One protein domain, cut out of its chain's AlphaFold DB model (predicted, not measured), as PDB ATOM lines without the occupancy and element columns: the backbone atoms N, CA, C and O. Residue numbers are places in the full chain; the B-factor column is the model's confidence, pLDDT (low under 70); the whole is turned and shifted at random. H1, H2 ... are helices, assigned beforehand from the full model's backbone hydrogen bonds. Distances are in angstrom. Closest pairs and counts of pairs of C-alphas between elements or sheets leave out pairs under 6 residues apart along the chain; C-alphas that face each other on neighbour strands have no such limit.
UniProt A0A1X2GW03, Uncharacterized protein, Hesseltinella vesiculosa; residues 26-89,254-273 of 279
ATOM      1  N   VAL A  26     188.105  17.176  29.659       59.72
ATOM      2  CA  VAL A  26     186.635  17.050  29.815       59.72
ATOM      3  C   VAL A  26     185.943  17.022  28.439       59.72
ATOM      4  O   VAL A  26     184.993  17.754  28.173       59.72
ATOM      5  N   GLY A  27     186.512  16.293  27.480       74.44
ATOM      6  CA  GLY A  27     186.103  16.356  26.079       74.44
ATOM      7  C   GLY A  27     184.795  15.619  25.813       74.44
ATOM      8  O   GLY A  27     183.973  16.095  25.038       74.44
ATOM      9  N   SER A  28     184.584  14.470  26.458       84.19
ATOM     10  CA  SER A  28     183.400  13.638  26.205       84.19
ATOM     11  C   SER A  28     182.199  14.111  27.010       84.19
ATOM     12  O   SER A  28     181.094  14.145  26.474       84.19
ATOM     13  N   LEU A  29     182.409  14.602  28.234       87.19
ATOM     14  CA  LEU A  29     181.316  15.149  29.037       87.19
ATOM     15  C   LEU A  29     180.732  16.427  28.415       87.19
ATOM     16  O   LEU A  29     179.526  16.625  28.447       87.19
ATOM     17  N   LYS A  30     181.574  17.259  27.783       89.00
ATOM     18  CA  LYS A  30     181.136  18.452  27.030       89.00
ATOM     19  C   LYS A  30     180.319  18.131  25.779       89.00
ATOM     20  O   LYS A  30     179.647  19.019  25.273       89.00
ATOM     21  N   SER A  31     180.415  16.908  25.253       89.19
ATOM     22  CA  SER A  31     179.611  16.490  24.099       89.19
ATOM     23  C   SER A  31     178.170  16.133  24.471       89.19
ATOM     24  O   SER A  31     177.343  15.976  23.577       89.19
ATOM     25  N   LEU A  32     177.883  16.009  25.770       91.56
ATOM     26  CA  LEU A  32     176.548  15.792  26.309       91.56
ATOM     27  C   LEU A  32     175.952  17.142  26.707       91.56
ATOM     28  O   LEU A  32     176.538  17.890  27.496       91.56
ATOM     29  N   ASP A  33     174.802  17.449  26.123       93.81
ATOM     30  CA  ASP A  33     174.144  18.741  26.238       93.81
ATOM     31  C   ASP A  33     173.749  19.040  27.691       93.81
ATOM     32  O   ASP A  33     173.190  18.198  28.392       93.81
ATOM     33  N   GLY A  34     174.114  20.227  28.177       94.06
ATOM     34  CA  GLY A  34     173.826  20.695  29.538       94.06
ATOM     35  C   GLY A  34     174.475  19.922  30.705       94.06
ATOM     36  O   GLY A  34     174.490  20.436  31.823       94.06
ATOM     37  N   VAL A  35     175.072  18.740  30.488       95.44
ATOM     38  CA  VAL A  35     175.554  17.866  31.580       95.44
ATOM     39  C   VAL A  35     176.701  18.486  32.378       95.44
ATOM     40  O   VAL A  35     176.730  18.372  33.602       95.44
ATOM     41  N   LEU A  36     177.669  19.135  31.721       94.25
ATOM     42  CA  LEU A  36     178.798  19.740  32.436       94.25
ATOM     43  C   LEU A  36     178.362  20.919  33.336       94.25
ATOM     44  O   LEU A  36     178.782  20.933  34.494       94.25
ATOM     45  N   PRO A  37     177.557  21.894  32.863       94.44
ATOM     46  CA  PRO A  37     176.958  22.907  33.733       94.44
ATOM     47  C   PRO A  37     176.161  22.310  34.898       94.44
ATOM     48  O   PRO A  37     176.427  22.667  36.041       94.44
ATOM     49  N   PHE A  38     175.281  21.341  34.620       95.44
ATOM     50  CA  PHE A  38     174.494  20.626  35.631       95.44
ATOM     51  C   PHE A  38     175.376  19.991  36.711       95.44
ATOM     52  O   PHE A  38     175.152  20.171  37.904       95.44
ATOM     53  N   LEU A  39     176.438  19.292  36.304       95.88
ATOM     54  CA  LEU A  39     177.366  18.667  37.241       95.88
ATOM     55  C   LEU A  39     178.105  19.707  38.094       95.88
ATOM     56  O   LEU A  39     178.275  19.493  39.289       95.88
ATOM     57  N   LYS A  40     178.561  20.813  37.496       94.94
ATOM     58  CA  LYS A  40     179.245  21.881  38.240       94.94
ATOM     59  C   LYS A  40     178.335  22.504  39.292       94.94
ATOM     60  O   LYS A  40     178.772  22.661  40.424       94.94
ATOM     61  N   GLU A  41     177.084  22.788  38.936       95.12
ATOM     62  CA  GLU A  41     176.097  23.330  39.870       95.12
ATOM     63  C   GLU A  41     175.905  22.410  41.080       95.12
ATOM     64  O   GLU A  41     176.026  22.853  42.220       95.12
ATOM     65  N   ILE A  42     175.689  21.112  40.837       95.62
ATOM     66  CA  ILE A  42     175.523  20.115  41.900       95.62
ATOM     67  C   ILE A  42     176.764  20.052  42.798       95.62
ATOM     68  O   ILE A  42     176.649  19.997  44.023       95.62
ATOM     69  N   LEU A  43     177.958  20.050  42.202       95.44
ATOM     70  CA  LEU A  43     179.217  19.954  42.942       95.44
ATOM     71  C   LEU A  43     179.556  21.232  43.720       95.44
ATOM     72  O   LEU A  43     180.410  21.169  44.599       95.44
ATOM     73  N   ASP A  44     178.892  22.359  43.484       95.25
ATOM     74  CA  ASP A  44     179.088  23.577  44.277       95.25
ATOM     75  C   ASP A  44     178.239  23.597  45.562       95.25
ATOM     76  O   ASP A  44     178.490  24.402  46.460       95.25
ATOM     77  N   TRP A  45     177.270  22.688  45.710       95.19
ATOM     78  CA  TRP A  45     176.388  22.666  46.876       95.19
ATOM     79  C   TRP A  45     177.068  22.174  48.171       95.19
ATOM     80  O   TRP A  45     177.960  21.317  48.140       95.19
ATOM     81  N   PRO A  46     176.621  22.682  49.339       94.50
ATOM     82  CA  PRO A  46     177.059  22.190  50.642       94.50
ATOM     83  C   PRO A  46     176.509  20.785  50.926       94.50
ATOM     84  O   PRO A  46     175.500  20.367  50.355       94.50
ATOM     85  N   HIS A  47     177.171  20.066  51.831       93.88
ATOM     86  CA  HIS A  47     176.875  18.667  52.133       93.88
ATOM     87  C   HIS A  47     175.501  18.473  52.803       93.88
ATOM     88  O   HIS A  47     174.808  17.491  52.535       93.88
ATOM     89  N   GLU A  48     175.092  19.402  53.668       91.31
ATOM     90  CA  GLU A  48     173.943  19.284  54.574       91.31
ATOM     91  C   GLU A  48     172.598  19.168  53.837       91.31
ATOM     92  O   GLU A  48     171.761  18.349  54.210       91.31
ATOM     93  N   ASP A  49     172.410  19.926  52.752       87.94
ATOM     94  CA  ASP A  49     171.156  19.967  51.976       87.94
ATOM     95  C   ASP A  49     171.235  19.215  50.639       87.94
ATOM     96  O   ASP A  49     170.294  19.244  49.837       87.94
ATOM     97  N   PHE A  50     172.366  18.563  50.375       94.94
ATOM     98  CA  PHE A  50     172.706  18.041  49.058       94.94
ATOM     99  C   PHE A  50     171.653  17.077  48.498       94.94
ATOM    100  O   PHE A  50     171.112  17.305  47.416       94.94
ATOM    101  N   LEU A  51     171.312  16.025  49.253       93.44
ATOM    102  CA  LEU A  51     170.418  14.956  48.785       93.44
ATOM    103  C   LEU A  51     169.017  15.462  48.432       93.44
ATOM    104  O   LEU A  51     168.422  15.012  47.453       93.44
ATOM    105  N   ARG A  52     168.494  16.416  49.211       90.69
ATOM    106  CA  ARG A  52     167.171  17.002  48.971       90.69
ATOM    107  C   ARG A  52     167.145  17.786  47.657       90.69
ATOM    108  O   ARG A  52     166.168  17.707  46.915       90.69
ATOM    109  N   LYS A  53     168.210  18.539  47.372       94.38
ATOM    110  CA  LYS A  53     168.328  19.348  46.151       94.38
ATOM    111  C   LYS A  53     168.608  18.490  44.915       94.38
ATOM    112  O   LYS A  53     168.031  18.750  43.866       94.38
ATOM    113  N   LEU A  54     169.412  17.433  45.052       94.88
ATOM    114  CA  LEU A  54     169.885  16.595  43.944       94.88
ATOM    115  C   LEU A  54     168.773  16.023  43.063       94.88
ATOM    116  O   LEU A  54     168.884  16.069  41.841       94.88
ATOM    117  N   PHE A  55     167.708  15.503  43.672       87.81
ATOM    118  CA  PHE A  55     166.576  14.930  42.934       87.81
ATOM    119  C   PHE A  55     165.500  15.948  42.560       87.81
ATOM    120  O   PHE A  55     164.583  15.609  41.821       87.81
ATOM    121  N   SER A  56     165.610  17.180  43.060       90.06
ATOM    122  CA  SER A  56     164.744  18.284  42.642       90.06
ATOM    123  C   SER A  56     165.297  19.011  41.412       90.06
ATOM    124  O   SER A  56     164.580  19.799  40.806       90.06
ATOM    125  N   LEU A  57     166.570  18.782  41.066       90.88
ATOM    126  CA  LEU A  57     167.210  19.367  39.895       90.88
ATOM    127  C   LEU A  57     166.998  18.469  38.676       90.88
ATOM    128  O   LEU A  57     167.430  17.313  38.652       90.88
ATOM    129  N   GLU A  58     166.375  19.034  37.653       89.62
ATOM    130  CA  GLU A  58     166.192  18.392  36.358       89.62
ATOM    131  C   GLU A  58     167.165  18.984  35.335       89.62
ATOM    132  O   GLU A  58     167.490  20.172  35.359       89.62
ATOM    133  N   LEU A  59     167.672  18.129  34.446       93.81
ATOM    134  CA  LEU A  59     168.469  18.577  33.312       93.81
ATOM    135  C   LEU A  59     167.528  18.948  32.161       93.81
ATOM    136  O   LEU A  59     166.960  18.063  31.516       93.81
ATOM    137  N   GLU A  60     167.424  20.244  31.884       92.12
ATOM    138  CA  GLU A  60     166.661  20.797  30.762       92.12
ATOM    139  C   GLU A  60     167.389  20.549  29.431       92.12
ATOM    140  O   GLU A  60     168.209  21.345  28.977       92.12
ATOM    141  N   THR A  61     167.124  19.402  28.814       93.69
ATOM    142  CA  THR A  61     167.602  19.034  27.471       93.69
ATOM    143  C   THR A  61     166.628  18.042  26.841       93.69
ATOM    144  O   THR A  61     165.876  17.375  27.550       93.69
ATOM    145  N   ASP A  62     166.650  17.878  25.522       92.06
ATOM    146  CA  ASP A  62     165.933  16.795  24.836       92.06
ATOM    147  C   ASP A  62     166.824  15.576  24.556       92.06
ATOM    148  O   ASP A  62     166.317  14.501  24.227       92.06
ATOM    149  N   ASP A  63     168.147  15.692  24.730       92.19
ATOM    150  CA  ASP A  63     169.062  14.589  24.453       92.19
ATOM    151  C   ASP A  63     168.966  13.490  25.524       92.19
ATOM    152  O   ASP A  63     169.274  13.673  26.706       92.19
ATOM    153  N   SER A  64     168.548  12.298  25.093       91.56
ATOM    154  CA  SER A  64     168.320  11.165  25.991       91.56
ATOM    155  C   SER A  64     169.597  10.694  26.690       91.56
ATOM    156  O   SER A  64     169.532  10.306  27.853       91.56
ATOM    157  N   GLN A  65     170.757  10.756  26.024       90.69
ATOM    158  CA  GLN A  65     172.035  10.353  26.626       90.69
ATOM    159  C   GLN A  65     172.476  11.332  27.710       90.69
ATOM    160  O   GLN A  65     173.032  10.926  28.727       90.69
ATOM    161  N   SER A  66     172.197  12.614  27.516       95.19
ATOM    162  CA  SER A  66     172.451  13.658  28.501       95.19
ATOM    163  C   SER A  66     171.572  13.455  29.738       95.19
ATOM    164  O   SER A  66     172.082  13.483  30.859       95.19
ATOM    165  N   LYS A  67     170.291  13.095  29.556       95.31
ATOM    166  CA  LYS A  67     169.392  12.684  30.657       95.31
ATOM    167  C   LYS A  67     169.862  11.417  31.375       95.31
ATOM    168  O   LYS A  67     169.825  11.354  32.603       95.31
ATOM    169  N   GLU A  68     170.307  10.402  30.635       95.19
ATOM    170  CA  GLU A  68     170.906   9.191  31.209       95.19
ATOM    171  C   GLU A  68     172.151   9.542  32.030       95.19
ATOM    172  O   GLU A  68     172.278   9.118  33.176       95.19
ATOM    173  N   MET A  69     173.042  10.374  31.491       96.00
ATOM    174  CA  MET A  69     174.252  10.793  32.187       96.00
ATOM    175  C   MET A  69     173.939  11.587  33.459       96.00
ATOM    176  O   MET A  69     174.540  11.315  34.496       96.00
ATOM    177  N   ALA A  70     172.967  12.503  33.424       96.62
ATOM    178  CA  ALA A  70     172.504  13.220  34.613       96.62
ATOM    179  C   ALA A  70     171.996  12.263  35.703       96.62
ATOM    180  O   ALA A  70     172.366  12.401  36.867       96.62
ATOM    181  N   ARG A  71     171.230  11.229  35.333       96.94
ATOM    182  CA  ARG A  71     170.784  10.192  36.281       96.94
ATOM    183  C   ARG A  71     171.947   9.384  36.852       96.94
ATOM    184  O   ARG A  71     171.952   9.088  38.042       96.94
ATOM    185  N   ILE A  72     172.940   9.035  36.031       97.31
ATOM    186  CA  ILE A  72     174.155   8.342  36.497       97.31
ATOM    187  C   ILE A  72     174.896   9.203  37.519       97.31
ATOM    188  O   ILE A  72     175.297   8.688  38.565       97.31
ATOM    189  N   VAL A  73     175.038  10.503  37.237       97.19
ATOM    190  CA  VAL A  73     175.606  11.483  38.168       97.19
ATOM    191  C   VAL A  73     174.827  11.477  39.479       97.19
ATOM    192  O   VAL A  73     175.431  11.283  40.529       97.19
ATOM    193  N   GLN A  74     173.501  11.617  39.430       97.06
ATOM    194  CA  GLN A  74     172.657  11.646  40.625       97.06
ATOM    195  C   GLN A  74     172.840  10.390  41.486       97.06
ATOM    196  O   GLN A  74     173.202  10.509  42.653       97.06
ATOM    197  N   TYR A  75     172.678   9.186  40.926       97.56
ATOM    198  CA  TYR A  75     172.827   7.947  41.701       97.56
ATOM    199  C   TYR A  75     174.233   7.778  42.283       97.56
ATOM    200  O   TYR A  75     174.373   7.451  43.458       97.56
ATOM    201  N   THR A  76     175.270   8.077  41.499       97.50
ATOM    202  CA  THR A  76     176.659   8.001  41.972       97.50
ATOM    203  C   THR A  76     176.910   8.971  43.129       97.50
ATOM    204  O   THR A  76     177.559   8.619  44.113       97.50
ATOM    205  N   LEU A  77     176.388  10.199  43.036       97.00
ATOM    206  CA  LEU A  77     176.600  11.220  44.059       97.00
ATOM    207  C   LEU A  77     175.797  10.967  45.342       97.00
ATOM    208  O   LEU A  77     176.227  11.417  46.402       97.00
ATOM    209  N   VAL A  78     174.690  10.219  45.285       96.06
ATOM    210  CA  VAL A  78     174.000   9.728  46.491       96.06
ATOM    211  C   VAL A  78     174.905   8.792  47.287       96.06
ATOM    212  O   VAL A  78     175.071   8.974  48.493       96.06
ATOM    213  N   ASP A  79     175.519   7.815  46.619       94.81
ATOM    214  CA  ASP A  79     176.431   6.878  47.278       94.81
ATOM    215  C   ASP A  79     177.679   7.592  47.814       94.81
ATOM    216  O   ASP A  79     178.105   7.329  48.940       94.81
ATOM    217  N   PHE A  80     178.218   8.552  47.060       94.88
ATOM    218  CA  PHE A  80     179.340   9.382  47.503       94.88
ATOM    219  C   PHE A  80     178.999  10.248  48.727       94.88
ATOM    220  O   PHE A  80     179.785  10.312  49.673       94.88
ATOM    221  N   HIS A  81     177.827  10.894  48.743       95.31
ATOM    222  CA  HIS A  81     177.348  11.660  49.900       95.31
ATOM    223  C   HIS A  81     177.269  10.775  51.145       95.31
ATOM    224  O   HIS A  81     177.832  11.110  52.185       95.31
ATOM    225  N   LYS A  82     176.679   9.581  51.008       92.50
ATOM    226  CA  LYS A  82     176.618   8.585  52.082       92.50
ATOM    227  C   LYS A  82     178.010   8.192  52.591       92.50
ATOM    228  O   LYS A  82     178.186   8.049  53.798       92.50
ATOM    229  N   GLN A  83     178.990   8.019  51.706       89.19
ATOM    230  CA  GLN A  83     180.371   7.693  52.094       89.19
ATOM    231  C   GLN A  83     181.041   8.826  52.873       89.19
ATOM    232  O   GLN A  83     181.767   8.563  53.827       89.19
ATOM    233  N   CYS A  84     180.745  10.079  52.526       91.12
ATOM    234  CA  CYS A  84     181.290  11.252  53.210       91.12
ATOM    235  C   CYS A  84     180.772  11.429  54.649       91.12
ATOM    236  O   CYS A  84     181.324  12.238  55.392       91.12
ATOM    237  N   LEU A  85     179.752  10.668  55.071       89.88
ATOM    238  CA  LEU A  85     179.294  10.631  56.466       89.88
ATOM    239  C   LEU A  85     180.281   9.925  57.401       89.88
ATOM    240  O   LEU A  85     180.176  10.064  58.621       89.88
ATOM    241  N   GLN A  86     181.212   9.145  56.853       83.06
ATOM    242  CA  GLN A  86     182.257   8.477  57.615       83.06
ATOM    243  C   GLN A  86     183.608   9.161  57.373       83.06
ATOM    244  O   GLN A  86     183.848   9.689  56.285       83.06
ATOM    245  N   PRO A  87     184.520   9.157  58.365       74.56
ATOM    246  CA  PRO A  87     185.889   9.596  58.137       74.56
ATOM    247  C   PRO A  87     186.512   8.819  56.967       74.56
ATOM    248  O   PRO A  87     186.280   7.611  56.864       74.56
ATOM    249  N   PRO A  88     187.316   9.470  56.107       67.19
ATOM    250  CA  PRO A  88     187.928   8.811  54.961       67.19
ATOM    251  C   PRO A  88     188.710   7.569  55.398       67.19
ATOM    252  O   PRO A  88     189.449   7.599  56.385       67.19
ATOM    253  N   PHE A  89     188.531   6.473  54.659       62.91
ATOM    254  CA  PHE A  89     189.118   5.176  54.977       62.91
ATOM    255  C   PHE A  89     190.643   5.266  55.119       62.91
ATOM    256  O   PHE A  89     191.367   5.480  54.149       62.91
ATOM    257  N   ASP A 254     185.245  17.676  50.318       93.38
ATOM    258  CA  ASP A 254     186.114  18.773  49.868       93.38
ATOM    259  C   ASP A 254     186.770  18.507  48.508       93.38
ATOM    260  O   ASP A 254     187.080  19.436  47.765       93.38
ATOM    261  N   THR A 255     186.947  17.235  48.143       92.94
ATOM    262  CA  THR A 255     187.559  16.839  46.867       92.94
ATOM    263  C   THR A 255     186.534  16.551  45.769       92.94
ATOM    264  O   THR A 255     186.925  16.225  44.648       92.94
ATOM    265  N   ARG A 256     185.231  16.735  46.033       95.00
ATOM    266  CA  ARG A 256     184.116  16.371  45.133       95.00
ATOM    267  C   ARG A 256     184.236  16.893  43.701       95.00
ATOM    268  O   ARG A 256     183.772  16.226  42.785       95.00
ATOM    269  N   ILE A 257     184.910  18.023  43.473       95.50
ATOM    270  CA  ILE A 257     185.134  18.570  42.124       95.50
ATOM    271  C   ILE A 257     185.839  17.575  41.180       95.50
ATOM    272  O   ILE A 257     185.662  17.623  39.962       95.50
ATOM    273  N   GLN A 258     186.596  16.619  41.732       94.81
ATOM    274  CA  GLN A 258     187.277  15.572  40.969       94.81
ATOM    275  C   GLN A 258     186.308  14.634  40.230       94.81
ATOM    276  O   GLN A 258     186.695  14.054  39.209       94.81
ATOM    277  N   TRP A 259     185.038  14.558  40.656       96.38
ATOM    278  CA  TRP A 259     183.984  13.813  39.960       96.38
ATOM    279  C   TRP A 259     183.829  14.216  38.491       96.38
ATOM    280  O   TRP A 259     183.474  13.368  37.676       96.38
ATOM    281  N   ILE A 260     184.166  15.456  38.111       96.25
ATOM    282  CA  ILE A 260     184.149  15.901  36.707       96.25
ATOM    283  C   ILE A 260     184.983  14.977  35.812       96.25
ATOM    284  O   ILE A 260     184.527  14.581  34.740       96.25
ATOM    285  N   GLY A 261     186.184  14.588  36.245       95.25
ATOM    286  CA  GLY A 261     187.034  13.691  35.458       95.25
ATOM    287  C   GLY A 261     186.502  12.268  35.402       95.25
ATOM    288  O   GLY A 261     186.574  11.627  34.356       95.25
ATOM    289  N   VAL A 262     185.951  11.774  36.512       96.25
ATOM    290  CA  VAL A 262     185.375  10.424  36.565       96.25
ATOM    291  C   VAL A 262     184.172  10.337  35.628       96.25
ATOM    292  O   VAL A 262     184.084   9.418  34.815       96.25
ATOM    293  N   PHE A 263     183.290  11.334  35.662       96.94
ATOM    294  CA  PHE A 263     182.138  11.400  34.771       96.94
ATOM    295  C   PHE A 263     182.523  11.656  33.309       96.94
ATOM    296  O   PHE A 263     181.850  11.138  32.419       96.94
ATOM    297  N   ASP A 264     183.639  12.337  33.023       94.38
ATOM    298  CA  ASP A 264     184.188  12.367  31.662       94.38
ATOM    299  C   ASP A 264     184.605  10.967  31.184       94.38
ATOM    300  O   ASP A 264     184.262  10.577  30.066       94.38
ATOM    301  N   ILE A 265     185.246  10.160  32.034       94.38
ATOM    302  CA  ILE A 265     185.570   8.766  31.696       94.38
ATOM    303  C   ILE A 265     184.306   7.936  31.462       94.38
ATOM    304  O   ILE A 265     184.220   7.241  30.450       94.38
ATOM    305  N   VAL A 266     183.306   8.038  32.337       94.69
ATOM    306  CA  VAL A 266     182.021   7.341  32.161       94.69
ATOM    307  C   VAL A 266     181.346   7.768  30.851       94.69
ATOM    308  O   VAL A 266     180.902   6.922  30.074       94.69
ATOM    309  N   SER A 267     181.362   9.062  30.520       92.44
ATOM    310  CA  SER A 267     180.798   9.559  29.261       92.44
ATOM    311  C   SER A 267     181.517   8.996  28.022       92.44
ATOM    312  O   SER A 267     180.856   8.664  27.037       92.44
ATOM    313  N   LYS A 268     182.842   8.765  28.070       90.50
ATOM    314  CA  LYS A 268     183.594   8.101  26.979       90.50
ATOM    315  C   LYS A 268     183.088   6.687  26.698       90.50
ATOM    316  O   LYS A 268     183.159   6.239  25.550       90.50
ATOM    317  N   ILE A 269     182.608   5.990  27.727       88.62
ATOM    318  CA  ILE A 269     182.052   4.635  27.619       88.62
ATOM    319  C   ILE A 269     180.664   4.684  26.960       88.62
ATOM    320  O   ILE A 269     180.372   3.871  26.082       88.62
ATOM    321  N   ILE A 270     179.837   5.669  27.323       83.94
ATOM    322  CA  ILE A 270     178.445   5.800  26.860       83.94
ATOM    323  C   ILE A 270     178.356   6.381  25.433       83.94
ATOM    324  O   ILE A 270     177.692   5.812  24.564       83.94
ATOM    325  N   VAL A 271     179.058   7.486  25.151       68.25
ATOM    326  CA  VAL A 271     178.934   8.262  23.897       68.25
ATOM    327  C   VAL A 271     179.387   7.468  22.665       68.25
ATOM    328  O   VAL A 271     178.807   7.586  21.582       68.25
ATOM    329  N   LYS A 272     180.389   6.590  22.801       58.59
ATOM    330  CA  LYS A 272     180.961   5.849  21.661       58.59
ATOM    331  C   LYS A 272     180.012   4.864  20.979       58.59
ATOM    332  O   LYS A 272     180.356   4.352  19.915       58.59
ATOM    333  N   LYS A 273     178.811   4.632  21.517       51.12
ATOM    334  CA  LYS A 273     177.808   3.757  20.898       51.12
ATOM    335  C   LYS A 273     176.862   4.458  19.902       51.12
ATOM    336  O   LYS A 273     176.217   3.749  19.134       51.12
TER     337      LYS A 273
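This is residues 26 to 89 and 254 to 273 of the 279 residues of an uncharacterized protein of Hesseltinella vesiculosa (UniProt A0A1X2GW03). What shape is it? H1, H3 and H4 form a bundle, their centres a triangle, and short H2 packs on H3. What makes it? The printed part has 84 residues, with four named helices in order H1 to H4: all helix. It is compact, radius of gyration of the C-alphas 12.7 A, spanning 38 by 27 by 17 A.

What touches H1? H1, residues 35 to 44, touches residues 66 to 73 of H3, residues 64 to 84, the same way at a shallow 21 degrees; C-alphas Val 35 and Ser 66 are closest, 6.1 A. Residues 256 to 260 of H4, residues 254 to 271, touch H1 opposite ways at a shallow 17 degrees; C-alphas Leu 43 and Ile 257 are closest, 6.1 A. What else touches? H2, residues 50 to 54, touches H3; C-alphas Leu 54 and Gln 74 are closest, 6.6 A. Every O i to N i+4 pair is within hydrogen-bond range in H1, H2 and H3, 9 of 14 in H4.

Where is H1's start? C-alpha 35 is at (175.554, 17.866, 31.580). Where is H4's end? C-alpha 271 is at (178.934, 8.262, 23.897); H3 is 30.2 A long.

Any cut? Residues 90 to 253 are not printed; C-alphas 89 and 254 are 14.8 A apart. Where is pLDDT under 70? Residues 26, 88 to 89 and 271 to 273.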